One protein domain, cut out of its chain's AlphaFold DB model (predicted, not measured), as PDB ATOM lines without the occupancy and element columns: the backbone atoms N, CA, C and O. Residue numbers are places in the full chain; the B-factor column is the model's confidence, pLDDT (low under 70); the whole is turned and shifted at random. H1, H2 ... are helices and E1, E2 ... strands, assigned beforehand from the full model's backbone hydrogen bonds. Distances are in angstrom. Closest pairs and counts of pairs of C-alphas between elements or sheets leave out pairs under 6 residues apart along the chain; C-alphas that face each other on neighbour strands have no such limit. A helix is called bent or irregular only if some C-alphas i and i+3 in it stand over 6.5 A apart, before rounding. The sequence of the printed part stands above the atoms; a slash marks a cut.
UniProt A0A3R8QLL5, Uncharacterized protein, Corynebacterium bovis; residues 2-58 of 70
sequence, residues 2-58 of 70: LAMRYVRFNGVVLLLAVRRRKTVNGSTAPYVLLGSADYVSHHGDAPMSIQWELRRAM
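AT A GLANCE: This is residues 2 to 58 of the 70 residues of an uncharacterized protein of Corynebacterium bovis (UniProt A0A3R8QLL5). Two hairpins share one long, sharply bent strand, E2: one half of it pairs with E1, the other half with E3, and the three make a loose L-shaped sheet. The loop between E1 and E2 makes a long arm whose tip, residues 23 to 28, sticks out free, and the short helix H1 lies off the sheet. The printed part has 57 residues, with one named helix and three named strands in the order H1 E1 E2 E3; the sheet order is E1 - E2 - E3, all antiparallel. The class is mostly strand, though under half of the residues are in named elements. The whole is loose, with a radius of gyration of the C-alphas of 13.8 A and spans of 37 by 28 by 18 A.

IN THESE COORDINATES: H1 is residues 3 to 6, 6.3 A from first to last C-alpha, and begins with C-alpha 3 at (-34.361, 105.021, 16.270). It is neither bent nor irregular, but only just: C-alphas 3 and 6 are 6.3 A apart. E1 is residues 15 to 18, 10.0 A long. E2, residues 32 to 43, is the longest strand by residues and measures 25.1 A; it bends by 87 degrees at Ser 36, whose C-alpha is at (-23.877, 86.547, 22.335). E3 is residues 49 to 54, 16.0 A long, and ends with C-alpha 54 at (-22.517, 89.992, 27.363).

HOW THE PARTS SIT: E1, E2 and E3 form a meander, each strand the antiparallel neighbour of the one before. The pairing is staggered: E2 pairs with E1 over residues 32 to 36 and with E3 over residues 37 to 43. In the hairpin of E1 and E2 the C-alphas of Ala 17 and Leu 33 face each other at 4.3 A, and N 34 and O 16 are within hydrogen-bond range at 2.8 A. In the hairpin of E2 and E3 the C-alphas of Ala 37 and Leu 54 face each other at 4.3 A; N 38 and O 53, 2.8 A, and N 51 and O 41, 2.8 A, are within hydrogen-bond range. The edge strands E1 and E3 are only just apart, at 8.0 A. The sheet is only just strongly twisted, with C-alphas up to 4.4 A off its best plane. H1 is not on the sheet, with 2 pairs of C-alphas within 10 A, and it is apart from E2 and E3. H1 is too short for an O i to N i+4 pair; its 1 pair of O i to N i+3 is within range.

THE WHOLE: The two C-alphas farthest apart, those of Asn 10 and Asn 25, are 39.4 A from each other. The printed part has no cut. The link from E1 to E2, residues 19 to 31, is long; within it residues 23 to 24 pair with residues 27 to 28, antiparallel. The link from E2 to E3 is tight, and that from H1 to E1 is short. The mean pLDDT of the printed part is 82.8, and it is under 70 at residues 2 to 9, 45 and 47.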
ATOM      1  N   LEU A   2     -37.481 107.768  15.071       46.03
ATOM      2  CA  LEU A   2     -36.927 106.875  14.021       46.03
ATOM      3  C   LEU A   2     -35.989 105.765  14.556       46.03
ATOM      4  O   LEU A   2     -35.923 104.689  13.964       46.03
ATOM      5  N   ALA A   3     -35.309 105.981  15.689       48.97
ATOM      6  CA  ALA A   3     -34.361 105.021  16.270       48.97
ATOM      7  C   ALA A   3     -35.020 103.754  16.863       48.97
ATOM      8  O   ALA A   3     -34.464 102.661  16.759       48.97
ATOM      9  N   MET A   4     -36.245 103.859  17.399       49.94
ATOM     10  CA  MET A   4     -36.948 102.741  18.061       49.94
ATOM     11  C   MET A   4     -37.316 101.583  17.119       49.94
ATOM     12  O   MET A   4     -37.597 100.481  17.588       49.94
ATOM     13  N   ARG A   5     -37.310 101.785  15.791       50.34
ATOM     14  CA  ARG A   5     -37.696 100.737  14.828       50.34
ATOM     15  C   ARG A   5     -36.673  99.595  14.731       50.34
ATOM     16  O   ARG A   5     -37.056  98.490  14.360       50.34
ATOM     17  N   TYR A   6     -35.409  99.838  15.083       56.25
ATOM     18  CA  TYR A   6     -34.305  98.888  14.881       56.25
ATOM     19  C   TYR A   6     -33.949  98.049  16.120       56.25
ATOM     20  O   TYR A   6     -33.087  97.180  16.041       56.25
ATOM     21  N   VAL A   7     -34.622  98.273  17.252       60.62
ATOM     22  CA  VAL A   7     -34.336  97.612  18.538       60.62
ATOM     23  C   VAL A   7     -35.446  96.599  18.857       60.62
ATOM     24  O   VAL A   7     -36.189  96.726  19.827       60.62
ATOM     25  N   ARG A   8     -35.634  95.615  17.973       64.25
ATOM     26  CA  ARG A   8     -36.602  94.514  18.136       64.25
ATOM     27  C   ARG A   8     -35.861  93.200  17.894       64.25
ATOM     28  O   ARG A   8     -35.524  92.901  16.756       64.25
ATOM     29  N   PHE A   9     -35.616  92.429  18.954       69.56
ATOM     30  CA  PHE A   9     -34.768  91.222  18.906       69.56
ATOM     31  C   PHE A   9     -35.528  89.913  19.170       69.56
ATOM     32  O   PHE A   9     -34.912  88.900  19.488       69.56
ATOM     33  N   ASN A  10     -36.861  89.904  19.061       73.88
ATOM     34  CA  ASN A  10     -37.657  88.714  19.378       73.88
ATOM     35  C   ASN A  10     -37.217  87.513  18.523       73.88
ATOM     36  O   ASN A  10     -37.361  87.535  17.303       73.88
ATOM     37  N   GLY A  11     -36.697  86.472  19.181       77.62
ATOM     38  CA  GLY A  11     -36.239  85.237  18.537       77.62
ATOM     39  C   GLY A  11     -34.876  85.322  17.838       77.62
ATOM     40  O   GLY A  11     -34.502  84.373  17.156       77.62
ATOM     41  N   VAL A  12     -34.128  86.421  17.994       82.56
ATOM     42  CA  VAL A  12     -32.812  86.607  17.363       82.56
ATOM     43  C   VAL A  12     -31.699  86.449  18.393       82.56
ATOM     44  O   VAL A  12     -31.743  87.035  19.471       82.56
ATOM     45  N   VAL A  13     -30.662  85.693  18.034       85.56
ATOM     46  CA  VAL A  13     -29.402  85.664  18.785       85.56
ATOM     47  C   VAL A  13     -28.518  86.800  18.284       85.56
ATOM     48  O   VAL A  13     -28.050  86.773  17.146       85.56
ATOM     49  N   LEU A  14     -28.290  87.808  19.125       89.62
ATOM     50  CA  LEU A  14     -27.395  88.915  18.811       89.62
ATOM     51  C   LEU A  14     -25.955  88.543  19.151       89.62
ATOM     52  O   LEU A  14     -25.685  88.083  20.257       89.62
ATOM     53  N   LEU A  15     -25.038  88.767  18.210       92.00
ATOM     54  CA  LEU A  15     -23.601  88.569  18.385       92.00
ATOM     55  C   LEU A  15     -22.884  89.919  18.412       92.00
ATOM     56  O   LEU A  15     -23.058  90.733  17.505       92.00
ATOM     57  N   LEU A  16     -22.050  90.139  19.427       91.25
ATOM     58  CA  LEU A  16     -21.260  91.356  19.563       91.25
ATOM     59  C   LEU A  16     -19.845  91.136  19.020       91.25
ATOM     60  O   LEU A  16     -19.078  90.333  19.554       91.25
ATOM     61  N   ALA A  17     -19.498  91.873  17.966       91.31
ATOM     62  CA  ALA A  17     -18.162  91.903  17.384       91.31
ATOM     63  C   ALA A  17     -17.585  93.320  17.480       91.31
ATOM     64  O   ALA A  17     -18.192  94.281  17.006       91.31
ATOM     65  N   VAL A  18     -16.410  93.454  18.092       89.50
ATOM     66  CA  VAL A  18     -15.791  94.753  18.387       89.50
ATOM     67  C   VAL A  18     -14.455  94.906  17.675       89.50
ATOM     68  O   VAL A  18     -13.776  93.930  17.373       89.50
ATOM     69  N   ARG A  19     -14.057  96.150  17.417       88.56
ATOM     70  CA  ARG A  19     -12.696  96.501  16.998       88.56
ATOM     71  C   ARG A  19     -12.314  97.839  17.608       88.56
ATOM     72  O   ARG A  19     -13.134  98.753  17.655       88.56
ATOM     73  N   ARG A  20     -11.058  97.971  18.028       82.31
ATOM     74  CA  ARG A  20     -10.556  99.198  18.662       82.31
ATOM     75  C   ARG A  20     -10.377 100.344  17.670       82.31
ATOM     76  O   ARG A  20     -10.673 101.495  17.965       82.31
ATOM     77  N   ARG A  21      -9.841 100.036  16.492       85.12
ATOM     78  CA  ARG A  21      -9.562 101.005  15.427       85.12
ATOM     79  C   ARG A  21     -10.221 100.529  14.148       85.12
ATOM     80  O   ARG A  21     -10.416  99.334  13.958       85.12
ATOM     81  N   LYS A  22     -10.554 101.459  13.255       88.12
ATOM     82  CA  LYS A  22     -11.054 101.095  11.921       88.12
ATOM     83  C   LYS A  22      -9.954 100.444  11.079       88.12
ATOM     84  O   LYS A  22     -10.240  99.517  10.323       88.12
ATOM     85  N   THR A  23      -8.715 100.902  11.247       91.44
ATOM     86  CA  THR A  23      -7.540 100.444  10.506       91.44
ATOM     87  C   THR A  23      -6.347 100.197  11.430       91.44
ATOM     88  O   THR A  23      -6.201 100.837  12.473       91.44
ATOM     89  N   VAL A  24      -5.497  99.251  11.040       86.81
ATOM     90  CA  VAL A  24      -4.192  98.947  11.638       86.81
ATOM     91  C   VAL A  24      -3.206  98.792  10.481       86.81
ATOM     92  O   VAL A  24      -3.482  98.060   9.535       86.81
ATOM     93  N   ASN A  25      -2.084  99.515  10.525       88.06
ATOM     94  CA  ASN A  25      -1.035  99.482   9.493       88.06
ATOM     95  C   ASN A  25      -1.564  99.695   8.060       88.06
ATOM     96  O   ASN A  25      -1.208  98.972   7.135       88.06
ATOM     97  N   GLY A  26      -2.471 100.660   7.884       91.12
ATOM     98  CA  GLY A  26      -3.054 100.992   6.577       91.12
ATOM     99  C   GLY A  26      -4.091  99.992   6.052       91.12
ATOM    100  O   GLY A  26      -4.697 100.249   5.018       91.12
ATOM    101  N   SER A  27      -4.350  98.898   6.772       89.81
ATOM    102  CA  SER A  27      -5.345  97.883   6.415       89.81
ATOM    103  C   SER A  27      -6.534  97.896   7.374       89.81
ATOM    104  O   SER A  27      -6.424  98.359   8.512       89.81
ATOM    105  N   THR A  28      -7.688  97.395   6.932       91.38
ATOM    106  CA  THR A  28      -8.880  97.247   7.784       91.38
ATOM    107  C   THR A  28      -8.557  96.367   8.984       91.38
ATOM    108  O   THR A  28      -8.096  95.239   8.827       91.38
ATOM    109  N   ALA A  29      -8.810  96.877  10.190       91.62
ATOM    110  CA  ALA A  29      -8.563  96.111  11.402       91.62
ATOM    111  C   ALA A  29      -9.573  94.952  11.518       91.62
ATOM    112  O   ALA A  29     -10.761  95.170  11.234       91.62
ATOM    113  N   PRO A  30      -9.138  93.759  11.962       90.00
ATOM    114  CA  PRO A  30     -10.041  92.644  12.205       90.00
ATOM    115  C   PRO A  30     -10.990  92.944  13.372       90.00
ATOM    116  O   PRO A  30     -10.687  93.748  14.258       90.00
ATOM    117  N   TYR A  31     -12.139  92.274  13.367       90.25
ATOM    118  CA  TYR A  31     -13.064  92.268  14.496       90.25
ATOM    119  C   TYR A  31     -12.758  91.099  15.428       90.25
ATOM    120  O   TYR A  31     -12.390  90.016  14.974       90.25
ATOM    121  N   VAL A  32     -12.990  91.307  16.721       89.38
ATOM    122  CA  VAL A  32     -13.022  90.251  17.733       89.38
ATOM    123  C   VAL A  32     -14.476  89.944  18.063       89.38
ATOM    124  O   VAL A  32     -15.227  90.834  18.464       89.38
ATOM    125  N   LEU A  33     -14.874  88.683  17.896       91.19
ATOM    126  CA  LEU A  33     -16.193  88.198  18.290       91.19
ATOM    127  C   LEU A  33     -16.207  87.921  19.797       91.19
ATOM    128  O   LEU A  33     -15.542  87.004  20.271       91.19
ATOM    129  N   LEU A  34     -16.987  88.694  20.548       91.06
ATOM    130  CA  LEU A  34     -17.109  88.518  21.996       91.06
ATOM    131  C   LEU A  34     -18.104  87.414  22.360       91.06
ATOM    132  O   LEU A  34     -17.917  86.730  23.366       91.06
ATOM    133  N   GLY A  35     -19.110  87.198  21.512       91.56
ATOM    134  CA  GLY A  35     -20.145  86.182  21.688       91.56
ATOM    135  C   GLY A  35     -21.537  86.794  21.681       91.56
ATOM    136  O   GLY A  35     -21.736  87.890  21.152       91.56
ATOM    137  N   SER A  36     -22.503  86.069  22.240       93.81
ATOM    138  CA  SER A  36     -23.877  86.547  22.335       93.81
ATOM    139  C   SER A  36     -24.053  87.610  23.417       93.81
ATOM    140  O   SER A  36     -23.391  87.573  24.460       93.81
ATOM    141  N   ALA A  37     -24.953  88.555  23.161       91.94
ATOM    142  CA  ALA A  37     -25.289  89.621  24.092       91.94
ATOM    143  C   ALA A  37     -26.794  89.895  24.109       91.94
ATOM    144  O   ALA A  37     -27.488  89.701  23.110       91.94
ATOM    145  N   ASP A  38     -27.270  90.367  25.252       90.88
ATOM    146  CA  ASP A  38     -28.646  90.766  25.483       90.88
ATOM    147  C   ASP A  38     -28.772  92.289  25.468       90.88
ATOM    148  O   ASP A  38     -27.875  93.029  25.881       90.88
ATOM    149  N   TYR A  39     -29.897  92.764  24.941       89.00
ATOM    150  CA  TYR A  39     -30.241  94.177  24.971       89.00
ATOM    151  C   TYR A  39     -30.663  94.574  26.387       89.00
ATOM    152  O   TYR A  39     -31.559  93.951  26.954       89.00
ATOM    153  N   VAL A  40     -30.068  95.644  26.920       89.94
ATOM    154  CA  VAL A  40     -30.432  96.193  28.234       89.94
ATOM    155  C   VAL A  40     -31.261  97.461  28.068       89.94
ATOM    156  O   VAL A  40     -32.405  97.537  28.514       89.94
ATOM    157  N   SER A  41     -30.693  98.477  27.419       86.81
ATOM    158  CA  SER A  41     -31.321  99.792  27.288       86.81
ATOM    159  C   SER A  41     -30.730 100.577  26.116       86.81
ATOM    160  O   SER A  41     -29.680 100.228  25.576       86.81
ATOM    161  N   HIS A  42     -31.394 101.656  25.714       86.38
ATOM    162  CA  HIS A  42     -30.796 102.688  24.879       86.38
ATOM    163  C   HIS A  42     -31.192 104.071  25.394       86.38
ATOM    164  O   HIS A  42     -32.238 104.229  26.021       86.38
ATOM    165  N   HIS A  43     -30.360 105.072  25.119       82.94
ATOM    166  CA  HIS A  43     -30.616 106.466  25.465       82.94
ATOM    167  C   HIS A  43     -30.175 107.409  24.336       82.94
ATOM    168  O   HIS A  43     -29.208 107.128  23.620       82.94
ATOM    169  N   GLY A  44     -30.877 108.539  24.210       81.62
ATOM    170  CA  GLY A  44     -30.648 109.569  23.196       81.62
ATOM    171  C   GLY A  44     -31.397 109.326  21.879       81.62
ATOM    172  O   GLY A  44     -31.516 108.199  21.402       81.62
ATOM    173  N   ASP A  45     -31.873 110.408  21.262       69.44
ATOM    174  CA  ASP A  45     -32.494 110.414  19.932       69.44
ATOM    175  C   ASP A  45     -31.462 110.885  18.887       69.44
ATOM    176  O   ASP A  45     -31.544 111.990  18.364       69.44
ATOM    177  N   ALA A  46     -30.486 110.014  18.594       76.94
ATOM    178  CA  ALA A  46     -29.368 110.208  17.653       76.94
ATOM    179  C   ALA A  46     -28.347 111.325  18.024       76.94
ATOM    180  O   ALA A  46     -28.687 112.505  17.999       76.94
ATOM    181  N   PRO A  47     -27.059 110.994  18.270       69.62
ATOM    182  CA  PRO A  47     -26.482 109.650  18.340       69.62
ATOM    183  C   PRO A  47     -27.084 108.845  19.503       69.62
ATOM    184  O   PRO A  47     -27.242 109.351  20.609       69.62
ATOM    185  N   MET A  48     -27.462 107.595  19.227       81.75
ATOM    186  CA  MET A  48     -28.067 106.698  20.215       81.75
ATOM    187  C   MET A  48     -26.974 105.869  20.885       81.75
ATOM    188  O   MET A  48     -26.166 105.238  20.202       81.75
ATOM    189  N   SER A  49     -26.984 105.840  22.214       84.38
ATOM    190  CA  SER A  49     -26.166 104.922  23.006       84.38
ATOM    191  C   SER A  49     -26.994 103.691  23.340       84.38
ATOM    192  O   SER A  49     -28.129 103.833  23.786       84.38
ATOM    193  N   ILE A  50     -26.450 102.493  23.124       87.06
ATOM    194  CA  ILE A  50     -27.110 101.229  23.472       87.06
ATOM    195  C   ILE A  50     -26.256 100.502  24.504       87.06
ATOM    196  O   ILE A  50     -25.055 100.320  24.297       87.06
ATOM    197  N   GLN A  51     -26.888 100.068  25.589       89.38
ATOM    198  CA  GLN A  51     -26.295  99.213  26.601       89.38
ATOM    199  C   GLN A  51     -26.588  97.745  26.274       89.38
ATOM    200  O   GLN A  51     -27.740  97.346  26.081       89.38
ATOM    201  N   TRP A  52     -25.521  96.952  26.244       90.06
ATOM    202  CA  TRP A  52     -25.543  95.518  25.975       90.06
ATOM    203  C   TRP A  52     -24.961  94.763  27.163       90.06
ATOM    204  O   TRP A  52     -23.978  95.211  27.754       90.06
ATOM    205  N   GLU A  53     -25.523  93.601  27.467       91.06
ATOM    206  CA  GLU A  53     -24.997  92.678  28.466       91.06
ATOM    207  C   GLU A  53     -24.446  91.436  27.770       91.06
ATOM    208  O   GLU A  53     -25.148  90.750  27.031       91.06
ATOM    209  N   LEU A  54     -23.161  91.154  27.964       92.62
ATOM    210  CA  LEU A  54     -22.517  89.992  27.363       92.62
ATOM    211  C   LEU A  54     -22.883  88.736  28.164       92.62
ATOM    212  O   LEU A  54     -22.690  88.702  29.374       92.62
ATOM    213  N   ARG A  55     -23.328  87.662  27.498       92.56
ATOM    214  CA  ARG A  55     -23.724  86.413  28.189       92.56
ATOM    215  C   ARG A  55     -22.558  85.623  28.789       92.56
ATOM    216  O   ARG A  55     -22.764  84.623  29.474       92.56
ATOM    217  N   ARG A  56     -21.324  86.032  28.499       89.81
ATOM    218  CA  ARG A  56     -20.090  85.463  29.049       89.81
ATOM    219  C   ARG A  56     -19.198  86.578  29.569       89.81
ATOM    220  O   ARG A  56     -19.292  87.711  29.108       89.81
ATOM    221  N   ALA A  57     -18.282  86.229  30.467       89.19
ATOM    222  CA  ALA A  57     -17.259  87.159  30.922       89.19
ATOM    223  C   ALA A  57     -16.476  87.740  29.730       89.19
ATOM    224  O   ALA A  57     -16.110  87.017  28.795       89.19
ATOM    225  N   MET A  58     -16.228  89.050  29.779       87.50
ATOM    226  CA  MET A  58     -15.446  89.751  28.767       87.50
ATOM    227  C   MET A  58     -14.019  89.181  28.727       87.50
ATOM    228  O   MET A  58     -13.388  89.073  29.782       87.50
TER     229      MET A  58